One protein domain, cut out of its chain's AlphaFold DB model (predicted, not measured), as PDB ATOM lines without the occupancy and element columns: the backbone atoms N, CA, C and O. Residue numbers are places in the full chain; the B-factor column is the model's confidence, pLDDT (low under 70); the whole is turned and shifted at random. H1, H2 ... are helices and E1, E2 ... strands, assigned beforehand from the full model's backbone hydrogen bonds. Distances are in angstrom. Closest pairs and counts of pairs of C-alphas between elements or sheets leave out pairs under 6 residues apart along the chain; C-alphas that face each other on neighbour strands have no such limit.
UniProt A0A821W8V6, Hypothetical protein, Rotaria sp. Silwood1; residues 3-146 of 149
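Overview. This is residues 3 to 146 of the 149 residues of the protein "Hypothetical protein" of Rotaria sp. Silwood1 (UniProt A0A821W8V6). Helix H1 joins two parts: its residues 35 to 40 meet a small sheet, E3-E2-E6, beside which the pair E1-E7 is set with E7 next to E6, while its residues 29 to 34 meet the hairpin E4-E5. H2 packs on H1, H3 to H5 form a small group near E4-E5, and the hairpin's tip, residues 78 to 83, sticks out. The printed part has 144 residues, with five named helices and seven named strands in the order E1 H1 E2 E3 H2 E4 E5 E6 E7 H3 H4 H5; each sheet is antiparallel and the class is mixed. The whole is compact, with a radius of gyration of the C-alphas of 16.1 A and spans of 52 by 42 by 36 A.

Arrangement. E1, residues 3 to 6, is the antiparallel neighbour of E7, residues 110 to 115; N 5 and O 112 are 2.8 A apart. H1, residues 29 to 40, touches H2, residues 56 to 64, with residues 34 to 38 alone: the closest C-alphas, of Cys 38 and Lys 56, are 6.7 A apart, at a steep tilt of 40 degrees, opposite ways. E2, residues 41 to 47, forms a hairpin with E3, residues 50 to 54, with N 52 and O 45 at 2.9 A. E2 also neighbours E6, residues 100 to 104, antiparallel, with N 42 and O 103 at 2.7 A. H1 is on this sheet at a height over the sheet of 8.6 A, over none of its strands. The closest C-alphas of E6 and E7, of Arg 103 and Cys 113, are 6.3 A apart. E4, residues 70 to 75, and E5, residues 86 to 91, form a hairpin, with N 71 and O 90 at 2.8 A. H3, residues 118 to 123, only just touches H4, residues 132 to 135, with 3 pairs of C-alphas within 8 A, the closest those of Ile 121 and Tyr 133 at 6.7 A. H3 touches H5, residues 137 to 145, at a steep tilt of 67 degrees, only just short of perpendicular, opposite ways; the closest C-alphas, of Ile 122 and Arg 137, are 6.6 A apart. Every O i to N i+4 pair is within hydrogen-bond range in H1, H2, H3 and H5; H4 is too short for one.

Along the chain. E1 begins at C-alpha 3, (157.720, 211.678, 149.592). H1 is 16.2 A long, E2 18.9 A, E4 15.8 A and E5 16.4 A. H5, 12.3 A long, ends at C-alpha 145, (148.027, 220.328, 132.692).

Size, cuts and confidence. The farthest C-alphas, of Lys 49 and Asp 80, are 53.9 A apart. The printed part has no cut, and its one long link is E1 to H1, 22 residues. Confidence is under 70 at residues 46 to 50, 73, 75 to 86 and 122 to 138.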
ATOM      1  N   GLY A   3     156.830 210.819 148.824       82.75
ATOM      2  CA  GLY A   3     157.720 211.678 149.592       82.75
ATOM      3  C   GLY A   3     158.560 210.879 150.582       82.75
ATOM      4  O   GLY A   3     158.093 209.895 151.154       82.75
ATOM      5  N   VAL A   4     159.783 211.336 150.808       85.19
ATOM      6  CA  VAL A   4     160.666 210.964 151.913       85.19
ATOM      7  C   VAL A   4     160.953 212.214 152.736       85.19
ATOM      8  O   VAL A   4     161.118 213.303 152.184       85.19
ATOM      9  N   GLN A   5     160.950 212.074 154.057       84.69
ATOM     10  CA  GLN A   5     161.233 213.168 154.976       84.69
ATOM     11  C   GLN A   5     162.613 212.980 155.578       84.69
ATOM     12  O   GLN A   5     162.862 211.959 156.220       84.69
ATOM     13  N   ASN A   6     163.468 213.990 155.466       83.69
ATOM     14  CA  ASN A   6     164.756 213.983 156.144       83.69
ATOM     15  C   ASN A   6     164.616 214.315 157.645       83.69
ATOM     16  O   ASN A   6     163.546 214.694 158.145       83.69
ATOM     17  N   HIS A   7     165.717 214.213 158.391       82.56
ATOM     18  CA  HIS A   7     165.732 214.513 159.829       82.56
ATOM     19  C   HIS A   7     165.309 215.952 160.162       82.56
ATOM     20  O   HIS A   7     164.600 216.159 161.152       82.56
ATOM     21  N   TYR A   8     165.617 216.911 159.286       80.50
ATOM     22  CA  TYR A   8     165.237 218.322 159.414       80.50
ATOM     23  C   TYR A   8     163.740 218.587 159.186       80.50
ATOM     24  O   TYR A   8     163.276 219.707 159.373       80.50
ATOM     25  N   GLY A   9     162.959 217.563 158.824       77.69
ATOM     26  CA  GLY A   9     161.522 217.690 158.583       77.69
ATOM     27  C   GLY A   9     161.162 218.110 157.160       77.69
ATOM     28  O   GLY A   9     159.978 218.252 156.859       77.69
ATOM     29  N   THR A  10     162.153 218.249 156.284       78.62
ATOM     30  CA  THR A  10     161.957 218.568 154.874       78.62
ATOM     31  C   THR A  10     161.531 217.331 154.108       78.62
ATOM     32  O   THR A  10     162.197 216.299 154.175       78.62
ATOM     33  N   TRP A  11     160.452 217.459 153.342       79.12
ATOM     34  CA  TRP A  11     160.035 216.429 152.401       79.12
ATOM     35  C   TRP A  11     160.641 216.656 151.016       79.12
ATOM     36  O   TRP A  11     160.682 217.785 150.520       79.12
ATOM     37  N   SER A  12     161.053 215.571 150.369       78.00
ATOM     38  CA  SER A  12     161.424 215.516 148.953       78.00
ATOM     39  C   SER A  12     160.933 214.211 148.320       78.00
ATOM     40  O   SER A  12     160.580 213.295 149.053       78.00
ATOM     41  N   PRO A  13     160.897 214.054 146.985       79.69
ATOM     42  CA  PRO A  13     160.947 212.712 146.414       79.69
ATOM     43  C   PRO A  13     162.238 212.001 146.842       79.69
ATOM     44  O   PRO A  13     163.198 212.695 147.211       79.69
ATOM     45  N   PRO A  14     162.297 210.664 146.716       80.81
ATOM     46  CA  PRO A  14     163.568 209.945 146.687       80.81
ATOM     47  C   PRO A  14     164.475 210.570 145.628       80.81
ATOM     48  O   PRO A  14     164.032 210.797 144.494       80.81
ATOM     49  N   LYS A  15     165.704 210.927 146.002       80.50
ATOM     50  CA  LYS A  15     166.586 211.722 145.141       80.50
ATOM     51  C   LYS A  15     168.043 211.523 145.511       80.50
ATOM     52  O   LYS A  15     168.389 211.376 146.672       80.50
ATOM     53  N   GLY A  16     168.912 211.719 144.531       81.81
ATOM     54  CA  GLY A  16     170.333 211.829 144.798       81.81
ATOM     55  C   GLY A  16     171.141 212.128 143.554       81.81
ATOM     56  O   GLY A  16     170.601 212.427 142.484       81.81
ATOM     57  N   HIS A  17     172.454 212.133 143.734       85.69
ATOM     58  CA  HIS A  17     173.394 212.538 142.700       85.69
ATOM     59  C   HIS A  17     173.864 211.332 141.882       85.69
ATOM     60  O   HIS A  17     174.055 210.255 142.448       85.69
ATOM     61  N   PRO A  18     174.110 211.501 140.571       87.56
ATOM     62  CA  PRO A  18     174.728 210.457 139.768       87.56
ATOM     63  C   PRO A  18     176.080 210.033 140.346       87.56
ATOM     64  O   PRO A  18     176.916 210.883 140.662       87.56
ATOM     65  N   LYS A  19     176.301 208.722 140.475       91.62
ATOM     66  CA  LYS A  19     177.599 208.146 140.865       91.62
ATOM     67  C   LYS A  19     178.437 207.821 139.621       91.62
ATOM     68  O   LYS A  19     177.909 207.643 138.524       91.62
ATOM     69  N   ILE A  20     179.758 207.750 139.788       92.69
ATOM     70  CA  ILE A  20     180.667 207.232 138.755       92.69
ATOM     71  C   ILE A  20     180.646 205.702 138.833       92.69
ATOM     72  O   ILE A  20     180.806 205.131 139.913       92.69
ATOM     73  N   LYS A  21     180.423 205.044 137.695       92.75
ATOM     74  CA  LYS A  21     180.401 203.586 137.552       92.75
ATOM     75  C   LYS A  21     181.822 203.014 137.530       92.75
ATOM     76  O   LYS A  21     182.800 203.729 137.330       92.75
ATOM     77  N   ASN A  22     181.937 201.695 137.693       90.94
ATOM     78  CA  ASN A  22     183.231 200.993 137.713       90.94
ATOM     79  C   ASN A  22     184.033 201.134 136.407       90.94
ATOM     80  O   ASN A  22     185.247 200.973 136.418       90.94
ATOM     81  N   ASP A  23     183.362 201.423 135.292       94.81
ATOM     82  CA  ASP A  23     183.975 201.683 133.985       94.81
ATOM     83  C   ASP A  23     184.406 203.153 133.795       94.81
ATOM     84  O   ASP A  23     184.856 203.533 132.716       94.81
ATOM     85  N   GLY A  24     184.265 203.992 134.828       90.38
ATOM     86  CA  GLY A  24     184.598 205.417 134.800       90.38
ATOM     87  C   GLY A  24     183.522 206.315 134.187       90.38
ATOM     88  O   GLY A  24     183.686 207.535 134.184       90.38
ATOM     89  N   THR A  25     182.413 205.760 133.690       91.69
ATOM     90  CA  THR A  25     181.312 206.553 133.127       91.69
ATOM     91  C   THR A  25     180.332 207.014 134.211       91.69
ATOM     92  O   THR A  25     180.212 206.397 135.269       91.69
ATOM     93  N   LEU A  26     179.630 208.126 133.980       90.75
ATOM     94  CA  LEU A  26     178.630 208.640 134.920       90.75
ATOM     95  C   LEU A  26     177.312 207.862 134.786       90.75
ATOM     96  O   LEU A  26     176.917 207.505 133.675       90.75
ATOM     97  N   GLU A  27     176.613 207.633 135.899       88.62
ATOM     98  CA  GLU A  27     175.223 207.174 135.866       88.62
ATOM     99  C   GLU A  27     174.352 208.112 135.017       88.62
ATOM    100  O   GLU A  27     174.400 209.341 135.122       88.62
ATOM    101  N   THR A  28     173.503 207.517 134.189       84.19
ATOM    102  CA  THR A  28     172.387 208.216 133.564       84.19
ATOM    103  C   THR A  28     171.362 208.611 134.630       84.19
ATOM    104  O   THR A  28     171.223 207.923 135.643       84.19
ATOM    105  N   PRO A  29     170.547 209.653 134.391       79.88
ATOM    106  CA  PRO A  29     169.473 210.023 135.313       79.88
ATOM    107  C   PRO A  29     168.509 208.867 135.643       79.88
ATOM    108  O   PRO A  29     167.970 208.806 136.744       79.88
ATOM    109  N   TRP A  30     168.337 207.923 134.710       78.00
ATOM    110  CA  TRP A  30     167.574 206.692 134.914       78.00
ATOM    111  C   TRP A  30     168.228 205.742 135.924       78.00
ATOM    112  O   TRP A  30     167.581 205.284 136.865       78.00
ATOM    113  N   GLU A  31     169.518 205.456 135.732       83.12
ATOM    114  CA  GLU A  31     170.301 204.602 136.630       83.12
ATOM    115  C   GLU A  31     170.355 205.202 138.039       83.12
ATOM    116  O   GLU A  31     170.139 204.483 139.015       83.12
ATOM    117  N   THR A  32     170.548 206.522 138.141       86.19
ATOM    118  CA  THR A  32     170.511 207.251 139.413       86.19
ATOM    119  C   THR A  32     169.162 207.081 140.101       86.19
ATOM    120  O   THR A  32     169.121 206.667 141.254       86.19
ATOM    121  N   LEU A  33     168.050 207.314 139.397       81.88
ATOM    122  CA  LEU A  33     166.713 207.174 139.975       81.88
ATOM    123  C   LEU A  33     166.455 205.759 140.506       81.88
ATOM    124  O   LEU A  33     165.975 205.599 141.626       81.88
ATOM    125  N   LEU A  34     166.792 204.733 139.720       81.56
ATOM    126  CA  LEU A  34     166.642 203.335 140.124       81.56
ATOM    127  C   LEU A  34     167.471 202.996 141.357       81.56
ATOM    128  O   LEU A  34     166.992 202.282 142.244       81.56
ATOM    129  N   ARG A  35     168.714 203.483 141.403       87.25
ATOM    130  CA  ARG A  35     169.609 203.270 142.534       87.25
ATOM    131  C   ARG A  35     169.053 203.927 143.790       87.25
ATOM    132  O   ARG A  35     168.909 203.216 144.777       87.25
ATOM    133  N   GLU A  36     168.677 205.203 143.745       86.31
ATOM    134  CA  GLU A  36     168.146 205.920 144.915       86.31
ATOM    135  C   GLU A  36     166.848 205.283 145.429       86.31
ATOM    136  O   GLU A  36     166.719 205.001 146.617       86.31
ATOM    137  N   LEU A  37     165.919 204.908 144.537       83.38
ATOM    138  CA  LEU A  37     164.716 204.155 144.922       83.38
ATOM    139  C   LEU A  37     165.057 202.837 145.628       83.38
ATOM    140  O   LEU A  37     164.369 202.437 146.564       83.38
ATOM    141  N   CYS A  38     166.102 202.142 145.179       82.75
ATOM    142  CA  CYS A  38     166.527 200.888 145.787       82.75
ATOM    143  C   CYS A  38     167.344 201.081 147.071       82.75
ATOM    144  O   CYS A  38     167.292 200.192 147.921       82.75
ATOM    145  N   GLU A  39     168.110 202.160 147.211       83.50
ATOM    146  CA  GLU A  39     168.927 202.464 148.392       83.50
ATOM    147  C   GLU A  39     168.039 202.995 149.525       83.50
ATOM    148  O   GLU A  39     168.081 202.464 150.636       83.50
ATOM    149  N   GLU A  40     167.146 203.940 149.230       82.44
ATOM    150  CA  GLU A  40     166.280 204.567 150.227       82.44
ATOM    151  C   GLU A  40     165.083 203.690 150.620       82.44
ATOM    152  O   GLU A  40     164.640 203.725 151.772       82.44
ATOM    153  N   LEU A  41     164.535 202.895 149.686       83.75
ATOM    154  CA  LEU A  41     163.218 202.279 149.859       83.75
ATOM    155  C   LEU A  41     163.192 200.756 149.698       83.75
ATOM    156  O   LEU A  41     163.794 200.130 148.824       83.75
ATOM    157  N   SER A  42     162.388 200.140 150.557       80.81
ATOM    158  CA  SER A  42     161.848 198.797 150.410       80.81
ATOM    159  C   SER A  42     160.461 198.897 149.799       80.81
ATOM    160  O   SER A  42     159.528 199.400 150.430       80.81
ATOM    161  N   ILE A  43     160.313 198.365 148.590       79.31
ATOM    162  CA  ILE A  43     159.053 198.388 147.855       79.31
ATOM    163  C   ILE A  43     158.349 197.041 148.010       79.31
ATOM    164  O   ILE A  43     158.937 195.975 147.817       79.31
ATOM    165  N   ARG A  44     157.070 197.079 148.375       78.56
ATOM    166  CA  ARG A  44     156.219 195.900 148.539       78.56
ATOM    167  C   ARG A  44     154.957 196.056 147.714       78.56
ATOM    168  O   ARG A  44     154.296 197.090 147.770       78.56
ATOM    169  N   LEU A  45     154.589 194.997 147.005       70.94
ATOM    170  CA  LEU A  45     153.319 194.916 146.299       70.94
ATOM    171  C   LEU A  45     152.367 194.010 147.076       70.94
ATOM    172  O   LEU A  45     152.633 192.822 147.288       70.94
ATOM    173  N   LYS A  46     151.230 194.561 147.483       68.81
ATOM    174  CA  LYS A  46     150.122 193.810 148.057       68.81
ATOM    175  C   LYS A  46     149.289 193.222 146.918       68.81
ATOM    176  O   LYS A  46     148.522 193.923 146.261       68.81
ATOM    177  N   ARG A  47     149.435 191.917 146.672       63.12
ATOM    178  CA  ARG A  47     148.551 191.138 145.790       63.12
ATOM    179  C   ARG A  47     147.786 190.153 146.662       63.12
ATOM    180  O   ARG A  47     148.349 189.149 147.086       63.12
ATOM    181  N   SER A  48     146.497 190.403 146.896       62.06
ATOM    182  CA  SER A  48     145.638 189.587 147.777       62.06
ATOM    183  C   SER A  48     146.124 189.556 149.246       62.06
ATOM    184  O   SER A  48     146.724 190.522 149.718       62.06
ATOM    185  N   LYS A  49     145.861 188.471 149.994       59.53
ATOM    186  CA  LYS A  49     146.297 188.275 151.394       59.53
ATOM    187  C   LYS A  49     147.827 188.133 151.558       59.53
ATOM    188  O   LYS A  49     148.285 187.942 152.679       59.53
ATOM    189  N   ARG A  50     148.619 188.200 150.477       63.12
ATOM    190  CA  ARG A  50     150.088 188.061 150.497       63.12
ATOM    191  C   ARG A  50     150.772 189.353 150.031       63.12
ATOM    192  O   ARG A  50     150.391 189.950 149.026       63.12
ATOM    193  N   GLU A  51     151.802 189.777 150.760       71.88
ATOM    194  CA  GLU A  51     152.712 190.848 150.336       71.88
ATOM    195  C   GLU A  51     153.941 190.222 149.656       71.88
ATOM    196  O   GLU A  51     154.519 189.270 150.180       71.88
ATOM    197  N   LYS A  52     154.346 190.753 148.495       72.50
ATOM    198  CA  LYS A  52     155.600 190.385 147.821       72.50
ATOM    199  C   LYS A  52     156.571 191.560 147.889       72.50
ATOM    200  O   LYS A  52     156.203 192.679 147.532       72.50
ATOM    201  N   ILE A  53     157.802 191.308 148.332       74.69
ATOM    202  CA  ILE A  53     158.895 192.284 148.242       74.69
ATOM    203  C   ILE A  53     159.333 192.369 146.779       74.69
ATOM    204  O   ILE A  53     159.547 191.342 146.133       74.69
ATOM    205  N   ILE A  54     159.429 193.588 146.259       73.44
ATOM    206  CA  ILE A  54     159.896 193.860 144.903       73.44
ATOM    207  C   ILE A  54     161.413 194.073 144.967       73.44
ATOM    208  O   ILE A  54     161.898 194.877 145.763       73.44
ATOM    209  N   ASN A  55     162.159 193.308 144.169       72.12
ATOM    210  CA  ASN A  55     163.614 193.416 144.055       72.12
ATOM    211  C   ASN A  55     164.012 194.372 142.911       72.12
ATOM    212  O   ASN A  55     163.158 194.826 142.150       72.12
ATOM    213  N   LYS A  56     165.313 194.663 142.775       71.81
ATOM    214  CA  LYS A  56     165.840 195.598 141.764       71.81
ATOM    215  C   LYS A  56     165.410 195.240 140.336       71.81
ATOM    216  O   LYS A  56     164.977 196.124 139.614       71.81
ATOM    217  N   GLU A  57     165.472 193.967 139.953       74.00
ATOM    218  CA  GLU A  57     165.094 193.493 138.607       74.00
ATOM    219  C   GLU A  57     163.612 193.748 138.306       74.00
ATOM    220  O   GLU A  57     163.245 194.150 137.206       74.00
ATOM    221  N   ASN A  58     162.735 193.547 139.297       73.56
ATOM    222  CA  ASN A  58     161.312 193.832 139.140       73.56
ATOM    223  C   ASN A  58     161.017 195.339 139.093       73.56
ATOM    224  O   ASN A  58     160.085 195.736 138.395       73.56
ATOM    225  N   ILE A  59     161.789 196.161 139.813       73.81
ATOM    226  CA  ILE A  59     161.685 197.625 139.737       73.81
ATOM    227  C   ILE A  59     162.152 198.094 138.362       73.81
ATOM    228  O   ILE A  59     161.407 198.803 137.700       73.81
ATOM    229  N   ASP A  60     163.323 197.657 137.902       77.94
ATOM    230  CA  ASP A  60     163.874 198.040 136.600       77.94
ATOM    231  C   ASP A  60     162.931 197.662 135.455       77.94
ATOM    232  O   ASP A  60     162.582 198.510 134.637       77.94
ATOM    233  N   HIS A  61     162.388 196.438 135.467       78.25
ATOM    234  CA  HIS A  61     161.385 196.037 134.483       78.25
ATOM    235  C   HIS A  61     160.141 196.940 134.525       78.25
ATOM    236  O   HIS A  61     159.724 197.461 133.492       78.25
ATOM    237  N   PHE A  62     159.569 197.185 135.709       75.12
ATOM    238  CA  PHE A  62     158.395 198.050 135.858       75.12
ATOM    239  C   PHE A  62     158.656 199.488 135.398       75.12
ATOM    240  O   PHE A  62     157.832 200.067 134.689       75.12
ATOM    241  N   LEU A  63     159.797 200.064 135.776       74.56
ATOM    242  CA  LEU A  63     160.147 201.413 135.366       74.56
ATOM    243  C   LEU A  63     160.425 201.449 133.856       74.56
ATOM    244  O   LEU A  63     159.959 202.367 133.197       74.56
ATOM    245  N   SER A  64     161.070 200.437 133.265       77.25
ATOM    246  CA  SER A  64     161.361 200.416 131.821       77.25
ATOM    247  C   SER A  64     160.103 200.494 130.946       77.25
ATOM    248  O   SER A  64     160.128 201.144 129.905       77.25
ATOM    249  N   LEU A  65     158.982 199.932 131.415       78.31
ATOM    250  CA  LEU A  65     157.662 200.057 130.780       78.31
ATOM    251  C   LEU A  65     157.078 201.481 130.843       78.31
ATOM    252  O   LEU A  65     156.084 201.762 130.188       78.31
ATOM    253  N   ASN A  66     157.675 202.361 131.643       73.75
ATOM    254  CA  ASN A  66     157.264 203.745 131.875       73.75
ATOM    255  C   ASN A  66     158.377 204.744 131.516       73.75
ATOM    256  O   ASN A  66     158.338 205.887 131.965       73.75
ATOM    257  N   LYS A  67     159.390 204.331 130.741       72.44
ATOM    258  CA  LYS A  67     160.551 205.175 130.419       72.44
ATOM    259  C   LYS A  67     160.163 206.462 129.681       72.44
ATOM    260  O   LYS A  67     160.803 207.487 129.893       72.44
ATOM    261  N   ASP A  68     159.091 206.421 128.893       75.12
ATOM    262  CA  ASP A  68     158.561 207.582 128.168       75.12
ATOM    263  C   ASP A  68     157.928 208.633 129.098       75.12
ATOM    264  O   ASP A  68     157.789 209.794 128.723       75.12
ATOM    265  N   ASN A  69     157.629 208.266 130.350       75.62
ATOM    266  CA  ASN A  69     157.106 209.173 131.375       75.62
ATOM    267  C   ASN A  69     158.224 209.830 132.207       75.62
ATOM    268  O   ASN A  69     157.990 210.343 133.309       75.62
ATOM    269  N   PHE A  70     159.463 209.761 131.719       78.50
ATOM    270  CA  PHE A  70     160.606 210.402 132.341       78.50
ATOM    271  C   PHE A  70     160.766 211.829 131.818       78.50
ATOM    272  O   PHE A  70     161.141 212.056 130.670       78.50
ATOM    273  N   LEU A  71     160.510 212.798 132.689       75.75
ATOM    274  CA  LEU A  71     160.680 214.211 132.394       75.75
ATOM    275  C   LEU A  71     162.042 214.685 132.877       75.75
ATOM    276  O   LEU A  71     162.516 214.296 133.942       75.75
ATOM    277  N   GLN A  72     162.652 215.589 132.127       76.00
ATOM    278  CA  GLN A  72     163.856 216.286 132.551       76.00
ATOM    279  C   GLN A  72     163.657 217.780 132.383       76.00
ATOM    280  O   GLN A  72     163.128 218.233 131.369       76.00
ATOM    281  N   CYS A  73     164.114 218.552 133.358       69.00
ATOM    282  CA  CYS A  73     164.197 219.994 133.219       69.00
ATOM    283  C   CYS A  73     165.526 220.499 133.768       69.00
ATOM    284  O   CYS A  73     166.128 219.922 134.679       69.00
ATOM    285  N   ARG A  74     166.003 221.595 133.183       72.25
ATOM    286  CA  ARG A  74     167.107 222.355 133.752       72.25
ATOM    287  C   ARG A  74     166.513 223.317 134.768       72.25
ATOM    288  O   ARG A  74     165.610 224.080 134.435       72.25
ATOM    289  N   VAL A  75     167.012 223.262 135.992       67.25
ATOM    290  CA  VAL A  75     166.671 224.212 137.043       67.25
ATOM    291  C   VAL A  75     167.865 225.126 137.221       67.25
ATOM    292  O   VAL A  75     168.951 224.685 137.614       67.25
ATOM    293  N   ASP A  76     167.673 226.396 136.892       61.22
ATOM    294  CA  ASP A  76     168.674 227.410 137.165       61.22
ATOM    295  C   ASP A  76     168.725 227.658 138.671       61.22
ATOM    296  O   ASP A  76     167.712 227.862 139.348       61.22
ATOM    297  N   SER A  77     169.933 227.583 139.205       57.38
ATOM    298  CA  SER A  77     170.253 228.049 140.542       57.38
ATOM    299  C   SER A  77     169.982 229.548 140.626       57.38
ATOM    300  O   SER A  77     170.130 230.288 139.650       57.38
ATOM    301  N   ARG A  78     169.555 230.007 141.804       56.19
ATOM    302  CA  ARG A  78     169.333 231.436 142.012       56.19
ATOM    303  C   ARG A  78     170.656 232.191 141.800       56.19
ATOM    304  O   ARG A  78     171.706 231.665 142.177       56.19
ATOM    305  N   PRO A  79     170.619 233.409 141.236       51.88
ATOM    306  CA  PRO A  79     171.822 234.169 140.886       51.88
ATOM    307  C   PRO A  79     172.720 234.530 142.083       51.88
ATOM    308  O   PRO A  79     173.868 234.913 141.884       51.88
ATOM    309  N   ASP A  80     172.223 234.403 143.315       55.78
ATOM    310  CA  ASP A  80     172.941 234.619 144.576       55.78
ATOM    311  C   ASP A  80     173.623 233.355 145.132       55.78
ATOM    312  O   ASP A  80     174.346 233.423 146.126       55.78
ATOM    313  N   THR A  81     173.430 232.197 144.496       51.94
ATOM    314  CA  THR A  81     174.083 230.940 144.873       51.94
ATOM    315  C   THR A  81     175.193 230.605 143.877       51.94
ATOM    316  O   THR A  81     174.970 230.622 142.671       51.94
ATOM    317  N   ASN A  82     176.383 230.222 144.360       52.47
ATOM    318  CA  ASN A  82     177.476 229.695 143.518       52.47
ATOM    319  C   ASN A  82     177.144 228.336 142.862       52.47
ATOM    320  O   ASN A  82     178.013 227.699 142.259       52.47
ATOM    321  N   ASP A  83     175.906 227.864 142.994       55.06
ATOM    322  CA  ASP A  83     175.455 226.671 142.314       55.06
ATOM    323  C   ASP A  83     175.361 226.935 140.813       55.06
ATOM    324  O   ASP A  83     174.896 227.980 140.367       55.06
ATOM    325  N   ARG A  84     175.806 225.972 140.007       58.50
ATOM    326  CA  ARG A  84     175.546 225.962 138.563       58.50
ATOM    327  C   ARG A  84     174.145 225.409 138.320       58.50
ATOM    328  O   ARG A  84     173.686 224.568 139.090       58.50
ATOM    329  N   SER A  85     173.517 225.815 137.216       63.78
ATOM    330  CA  SER A  85     172.262 225.229 136.727       63.78
ATOM    331  C   SER A  85     172.312 223.697 136.818       63.78
ATOM    332  O   SER A  85     173.265 223.091 136.312       63.78
ATOM    333  N   ARG A  86     171.310 223.072 137.435       68.19
ATOM    334  CA  ARG A  86     171.267 221.621 137.655       68.19
ATOM    335  C   ARG A  86     170.255 220.986 136.708       68.19
ATOM    336  O   ARG A  86     169.168 221.520 136.511       68.19
ATOM    337  N   LEU A  87     170.604 219.846 136.113       71.00
ATOM    338  CA  LEU A  87     169.636 219.020 135.392       71.00
ATOM    339  C   LEU A  87     168.924 218.127 136.409       71.00
ATOM    340  O   LEU A  87     169.580 217.382 137.135       71.00
ATOM    341  N   ILE A  88     167.599 218.206 136.455       73.31
ATOM    342  CA  ILE A  88     166.765 217.381 137.324       73.31
ATOM    343  C   ILE A  88     165.917 216.475 136.439       73.31
ATOM    344  O   ILE A  88     165.235 216.945 135.530       73.31
ATOM    345  N   GLY A  89     165.977 215.170 136.700       72.88
ATOM    346  CA  GLY A  89     165.097 214.177 136.092       72.88
ATOM    347  C   GLY A  89     164.024 213.734 137.080       72.88
ATOM    348  O   GLY A  89     164.332 213.477 138.243       72.88
ATOM    349  N   LEU A  90     162.782 213.627 136.620       76.44
ATOM    350  CA  LEU A  90     161.659 213.114 137.389       76.44
ATOM    351  C   LEU A  90     160.942 212.033 136.587       76.44
ATOM    352  O   LEU A  90     160.509 212.260 135.461       76.44
ATOM    353  N   LEU A  91     160.765 210.865 137.197       76.38
ATOM    354  CA  LEU A  91     159.929 209.816 136.638       76.38
ATOM    355  C   LEU A  91     158.510 209.922 137.190       76.38
ATOM    356  O   LEU A  91     158.308 209.896 138.406       76.38
ATOM    357  N   ILE A  92     157.530 209.989 136.293       75.12
ATOM    358  CA  ILE A  92     156.115 209.929 136.652       75.12
ATOM    359  C   ILE A  92     155.616 208.530 136.329       75.12
ATOM    360  O   ILE A  92     155.681 208.083 135.190       75.12
ATOM    361  N   VAL A  93     155.102 207.821 137.330       74.38
ATOM    362  CA  VAL A  93     154.555 206.480 137.117       74.38
ATOM    363  C   VAL A  93     153.157 206.388 137.708       74.38
ATOM    364  O   VAL A  93     152.993 206.688 138.896       74.38
ATOM    365  N   PRO A  94     152.150 205.949 136.933       70.69
ATOM    366  CA  PRO A  94     150.850 205.633 137.491       70.69
ATOM    367  C   PRO A  94     150.981 204.387 138.370       70.69
ATOM    368  O   PRO A  94     151.402 203.315 137.932       70.69
ATOM    369  N   VAL A  95     150.623 204.528 139.641       76.19
ATOM    370  CA  VAL A  95     150.671 203.445 140.624       76.19
ATOM    371  C   VAL A  95     149.370 203.394 141.407       76.19
ATOM    372  O   VAL A  95     148.819 204.412 141.812       76.19
ATOM    373  N   ASP A  96     148.886 202.179 141.645       77.31
ATOM    374  CA  ASP A  96     147.756 201.941 142.539       77.31
ATOM    375  C   ASP A  96     148.253 201.971 143.992       77.31
ATOM    376  O   ASP A  96     148.823 200.991 144.484       77.31
ATOM    377  N   GLU A  97     148.048 203.090 144.685       73.62
ATOM    378  CA  GLU A  97     148.494 203.297 146.072       73.62
ATOM    379  C   GLU A  97     147.998 202.217 147.051       73.62
ATOM    380  O   GLU A  97     148.647 201.944 148.060       73.62
ATOM    381  N   LYS A  98     146.883 201.531 146.749       76.38
ATOM    382  CA  LYS A  98     146.362 200.441 147.592       76.38
ATOM    383  C   LYS A  98     147.183 199.163 147.440       76.38
ATOM    384  O   LYS A  98     147.191 198.319 148.344       76.38
ATOM    385  N   LYS A  99     147.857 199.003 146.299       78.38
ATOM    386  CA  LYS A  99     148.725 197.862 145.989       78.38
ATOM    387  C   LYS A  99     150.175 198.136 146.354       78.38
ATOM    388  O   LYS A  99     150.850 197.213 146.802       78.38
ATOM    389  N   TRP A 100     150.659 199.359 146.180       78.38
ATOM    390  CA  TRP A 100     152.063 199.692 146.401       78.38
ATOM    391  C   TRP A 100     152.307 200.222 147.811       78.38
ATOM    392  O   TRP A 100     151.694 201.189 148.254       78.38
ATOM    393  N   ARG A 101     153.235 199.585 148.524       81.50
ATOM    394  CA  ARG A 101     153.681 199.996 149.854       81.50
ATOM    395  C   ARG A 101     155.172 200.266 149.831       81.50
ATOM    396  O   ARG A 101     155.955 199.401 149.444       81.50
ATOM    397  N   PHE A 102     155.545 201.440 150.307       84.12
ATOM    398  CA  PHE A 102     156.928 201.874 150.430       84.12
ATOM    399  C   PHE A 102     157.296 201.940 151.908       84.12
ATOM    400  O   PHE A 102     156.463 202.260 152.756       84.12
ATOM    401  N   ARG A 103     158.528 201.559 152.232       84.50
ATOM    402  CA  ARG A 103     159.114 201.692 153.569       84.50
ATOM    403  C   ARG A 103     160.554 202.136 153.419       84.50
ATOM    404  O   ARG A 103     161.208 201.684 152.486       84.50
ATOM    405  N   LEU A 104     161.055 202.932 154.351       85.25
ATOM    406  CA  LEU A 104     162.476 203.266 154.387       85.25
ATOM    407  C   LEU A 104     163.319 202.006 154.632       85.25
ATOM    408  O   LEU A 104     162.937 201.140 155.427       85.25
ATOM    409  N   LYS A 105     164.440 201.887 153.916       82.88
ATOM    410  CA  LYS A 105     165.488 200.886 154.171       82.88
ATOM    411  C   LYS A 105     166.478 201.369 155.214       82.88
ATOM    412  O   LYS A 105     166.818 200.597 156.105       82.88
ATOM    413  N   ASP A 106     166.900 202.624 155.101       72.38
ATOM    414  CA  ASP A 106     167.809 203.268 156.039       72.38
ATOM    415  C   ASP A 106     167.125 204.482 156.681       72.38
ATOM    416  O   ASP A 106     166.503 205.297 156.000       72.38
ATOM    417  N   TYR A 107     167.237 204.567 158.005       74.75
ATOM    418  CA  TYR A 107     166.699 205.657 158.816       74.75
ATOM    419  C   TYR A 107     167.762 206.697 159.201       74.75
ATOM    420  O   TYR A 107     167.479 207.581 160.003       74.75
ATOM    421  N   LYS A 108     169.000 206.570 158.701       76.88
ATOM    422  CA  LYS A 108     170.095 207.513 158.984       76.88
ATOM    423  C   LYS A 108     169.943 208.860 158.287       76.88
ATOM    424  O   LYS A 108     170.444 209.859 158.794       76.88
ATOM    425  N   GLU A 109     169.321 208.865 157.113       71.31
ATOM    426  CA  GLU A 109     169.144 210.071 156.294       71.31
ATOM    427  C   GLU A 109     167.680 210.527 156.265       71.31
ATOM    428  O   GLU A 109     167.391 211.727 156.193       71.31
ATOM    429  N   ASN A 110     166.756 209.574 156.403       81.50
ATOM    430  CA  ASN A 110     165.320 209.779 156.293       81.50
ATOM    431  C   ASN A 110     164.585 209.235 157.523       81.50
ATOM    432  O   ASN A 110     164.905 208.172 158.042       81.50
ATOM    433  N   LYS A 111     163.547 209.940 157.978       86.38
ATOM    434  CA  LYS A 111     162.724 209.543 159.133       86.38
ATOM    435  C   LYS A 111     161.329 209.047 158.762       86.38
ATOM    436  O   LYS A 111     160.731 208.308 159.539       86.38
ATOM    437  N   ALA A 112     160.809 209.435 157.598       86.81
ATOM    438  CA  ALA A 112     159.493 209.009 157.128       86.81
ATOM    439  C   ALA A 112     159.447 208.847 155.602       86.81
ATOM    440  O   ALA A 112     160.241 209.441 154.878       86.81
ATOM    441  N   CYS A 113     158.501 208.037 155.123       88.12
ATOM    442  CA  CYS A 113     158.158 207.916 153.710       88.12
ATOM    443  C   CYS A 113     156.647 207.713 153.574       88.12
ATOM    444  O   CYS A 113     156.093 206.821 154.221       88.12
ATOM    445  N   GLU A 114     155.991 208.528 152.748       86.88
ATOM    446  CA  GLU A 114     154.539 208.484 152.574       86.88
ATOM    447  C   GLU A 114     154.071 209.035 151.221       86.88
ATOM    448  O   GLU A 114     154.838 209.612 150.446       86.88
ATOM    449  N   TRP A 115     152.784 208.843 150.935       84.56
ATOM    450  CA  TRP A 115     152.123 209.462 149.794       84.56
ATOM    451  C   TRP A 115     151.679 210.882 150.145       84.56
ATOM    452  O   TRP A 115     150.765 211.075 150.938       84.56
ATOM    453  N   LEU A 116     152.303 211.868 149.508       80.06
ATOM    454  CA  LEU A 116     151.964 213.283 149.627       80.06
ATOM    455  C   LEU A 116     150.915 213.688 148.589       80.06
ATOM    456  O   LEU A 116     150.998 213.290 147.416       80.06
ATOM    457  N   ASN A 117     149.966 214.527 149.004       78.31
ATOM    458  CA  ASN A 117     148.972 215.111 148.113       78.31
ATOM    459  C   ASN A 117     149.611 216.192 147.226       78.31
ATOM    460  O   ASN A 117     150.356 217.057 147.686       78.31
ATOM    461  N   ILE A 118     149.313 216.132 145.930       75.94
ATOM    462  CA  ILE A 118     149.841 217.066 144.938       75.94
ATOM    463  C   ILE A 118     149.289 218.487 145.123       75.94
ATOM    464  O   ILE A 118     150.018 219.453 144.913       75.94
ATOM    465  N   ASP A 119     148.036 218.634 145.561       75.31
ATOM    466  CA  ASP A 119     147.431 219.950 145.775       75.31
ATOM    467  C   ASP A 119     148.058 220.675 146.976       75.31
ATOM    468  O   ASP A 119     148.240 221.894 146.918       75.31
ATOM    469  N   ASP A 120     148.475 219.938 148.010       74.00
ATOM    470  CA  ASP A 120     149.184 220.499 149.169       74.00
ATOM    471  C   ASP A 120     150.565 221.038 148.767       74.00
ATOM    472  O   ASP A 120     151.028 222.047 149.300       74.00
ATOM    473  N   ILE A 121     151.198 220.421 147.763       71.00
ATOM    474  CA  ILE A 121     152.476 220.879 147.203       71.00
ATOM    475  C   ILE A 121     152.298 222.153 146.351       71.00
ATOM    476  O   ILE A 121     153.196 222.987 146.281       71.00
ATOM    477  N   ILE A 122     151.149 222.345 145.699       67.62
ATOM    478  CA  ILE A 122     150.902 223.530 144.855       67.62
ATOM    479  C   ILE A 122     150.479 224.746 145.691       67.62
ATOM    480  O   ILE A 122     150.858 225.874 145.366       67.62
ATOM    481  N   ARG A 123     149.639 224.536 146.713       67.19
ATOM    482  CA  ARG A 123     148.906 225.614 147.403       67.19
ATOM    483  C   ARG A 123     149.660 226.239 148.577       67.19
ATOM    484  O   ARG A 123     149.387 227.393 148.902       67.19
ATOM    485  N   ASN A 124     150.582 225.520 149.212       59.75
ATOM    486  CA  ASN A 124     151.275 226.026 150.394       59.75
ATOM    487  C   ASN A 124     152.310 227.113 150.044       59.75
ATOM    488  O   ASN A 124     153.169 226.932 149.179       59.75
ATOM    489  N   LYS A 125     152.238 228.258 150.743       51.19
ATOM    490  CA  LYS A 125     153.310 229.266 150.769       51.19
ATOM    491  C   LYS A 125     154.448 228.762 151.675       51.19
ATOM    492  O   LYS A 125     154.169 228.111 152.681       51.19
ATOM    493  N   PRO A 126     155.720 229.023 151.337       51.25
ATOM    494  CA  PRO A 126     156.855 228.434 152.034       51.25
ATOM    495  C   PRO A 126     157.079 229.136 153.379       51.25
ATOM    496  O   PRO A 126     157.836 230.096 153.456       51.25
ATOM    497  N   GLU A 127     156.425 228.670 154.441       50.38
ATOM    498  CA  GLU A 127     156.762 229.070 155.821       50.38
ATOM    499  C   GLU A 127     157.613 228.009 156.543       50.38
ATOM    500  O   GLU A 127     158.218 228.282 157.573       50.38
ATOM    501  N   SER A 128     157.733 226.803 155.981       45.69
ATOM    502  CA  SER A 128     158.562 225.719 156.518       45.69
ATOM    503  C   SER A 128     159.247 224.948 155.386       45.69
ATOM    504  O   SER A 128     158.745 224.881 154.266       45.69
ATOM    505  N   GLY A 129     160.456 224.453 155.649       49.66
ATOM    506  CA  GLY A 129     161.436 224.032 154.647       49.66
ATOM    507  C   GLY A 129     161.044 222.814 153.815       49.66
ATOM    508  O   GLY A 129     161.326 221.682 154.191       49.66
ATOM    509  N   TYR A 130     160.506 223.054 152.626       54.25
ATOM    510  CA  TYR A 130     160.308 222.038 151.597       54.25
ATOM    511  C   TYR A 130     161.146 222.392 150.363       54.25
ATOM    512  O   TYR A 130     160.754 223.211 149.531       54.25
ATOM    513  N   ASP A 131     162.274 221.705 150.205       56.94
ATOM    514  CA  ASP A 131     163.074 221.661 148.966       56.94
ATOM    515  C   ASP A 131     162.236 221.146 147.763       56.94
ATOM    516  O   ASP A 131     162.519 221.387 146.583       56.94
ATOM    517  N   ILE A 132     161.109 220.499 148.084       53.78
ATOM    518  CA  ILE A 132     160.044 220.085 147.177       53.78
ATOM    519  C   ILE A 132     159.421 221.232 146.377       53.78
ATOM    520  O   ILE A 132     159.089 221.024 145.214       53.78
ATOM    521  N   TYR A 133     159.276 222.442 146.926       54.78
ATOM    522  CA  TYR A 133     158.542 223.506 146.222       54.78
ATOM    523  C   TYR A 133     159.328 224.107 145.056       54.78
ATOM    524  O   TYR A 133     158.729 224.529 144.071       54.78
ATOM    525  N   HIS A 134     160.657 224.138 145.142       58.84
ATOM    526  CA  HIS A 134     161.498 224.603 144.038       58.84
ATOM    527  C   HIS A 134     161.721 223.508 142.998       58.84
ATOM    528  O   HIS A 134     161.723 223.787 141.803       58.84
ATOM    529  N   THR A 135     161.852 222.262 143.453       63.25
ATOM    530  CA  THR A 135     162.215 221.144 142.582       63.25
ATOM    531  C   THR A 135     161.005 220.490 141.919       63.25
ATOM    532  O   THR A 135     161.065 220.179 140.739       63.25
ATOM    533  N   LEU A 136     159.895 220.282 142.641       67.44
ATOM    534  CA  LEU A 136     158.739 219.538 142.126       67.44
ATOM    535  C   LEU A 136     157.643 220.396 141.517       67.44
ATOM    536  O   LEU A 136     156.916 219.893 140.668       67.44
ATOM    537  N   ARG A 137     157.491 221.657 141.927       68.62
ATOM    538  CA  ARG A 137     156.403 222.514 141.435       68.62
ATOM    539  C   ARG A 137     156.285 222.568 139.902       68.62
ATOM    540  O   ARG A 137     155.162 222.362 139.442       68.62
ATOM    541  N   PRO A 138     157.362 222.762 139.109       68.19
ATOM    542  CA  PRO A 138     157.237 222.768 137.649       68.19
ATOM    543  C   PRO A 138     156.738 221.425 137.094       68.19
ATOM    544  O   PRO A 138     155.875 221.401 136.220       68.19
ATOM    545  N   PHE A 139     157.198 220.300 137.644       72.12
ATOM    546  CA  PHE A 139     156.731 218.976 137.221       72.12
ATOM    547  C   PHE A 139     155.283 218.706 137.631       72.12
ATOM    548  O   PHE A 139     154.509 218.124 136.880       72.12
ATOM    549  N   VAL A 140     154.905 219.142 138.827       71.50
ATOM    550  CA  VAL A 140     153.549 219.013 139.354       71.50
ATOM    551  C   VAL A 140     152.549 219.806 138.514       71.50
ATOM    552  O   VAL A 140     151.469 219.300 138.210       71.50
ATOM    553  N   GLN A 141     152.909 221.029 138.119       70.44
ATOM    554  CA  GLN A 141     152.104 221.836 137.202       70.44
ATOM    555  C   GLN A 141     151.970 221.142 135.844       70.44
ATOM    556  O   GLN A 141     150.851 220.965 135.372       70.44
ATOM    557  N   TYR A 142     153.080 220.636 135.293       75.38
ATOM    558  CA  TYR A 142     153.074 219.895 134.032       75.38
ATOM    559  C   TYR A 142     152.124 218.685 134.058       75.38
ATOM    560  O   TYR A 142     151.288 218.552 133.167       75.38
ATOM    561  N   VAL A 143     152.187 217.845 135.100       72.50
ATOM    562  CA  VAL A 143     151.305 216.669 135.271       72.50
ATOM    563  C   VAL A 143     149.829 217.069 135.345       72.50
ATOM    564  O   VAL A 143     148.969 216.362 134.829       72.50
ATOM    565  N   LYS A 144     149.520 218.192 136.003       73.12
ATOM    566  CA  LYS A 144     148.142 218.674 136.161       73.12
ATOM    567  C   LYS A 144     147.561 219.197 134.845       73.12
ATOM    568  O   LYS A 144     146.367 219.040 134.610       73.12
ATOM    569  N   GLU A 145     148.398 219.808 134.014       77.81
ATOM    570  CA  GLU A 145     148.027 220.328 132.692       77.81
ATOM    571  C   GLU A 145     147.986 219.230 131.615       77.81
ATOM    572  O   GLU A 145     147.250 219.360 130.641       77.81
ATOM    573  N   HIS A 146     148.718 218.129 131.818       71.94
ATOM    574  CA  HIS A 146     148.822 216.999 130.889       71.94
ATOM    575  C   HIS A 146     148.473 215.676 131.597       71.94
ATOM    576  O   HIS A 146     149.357 214.838 131.809       71.94
TER     577      HIS A 146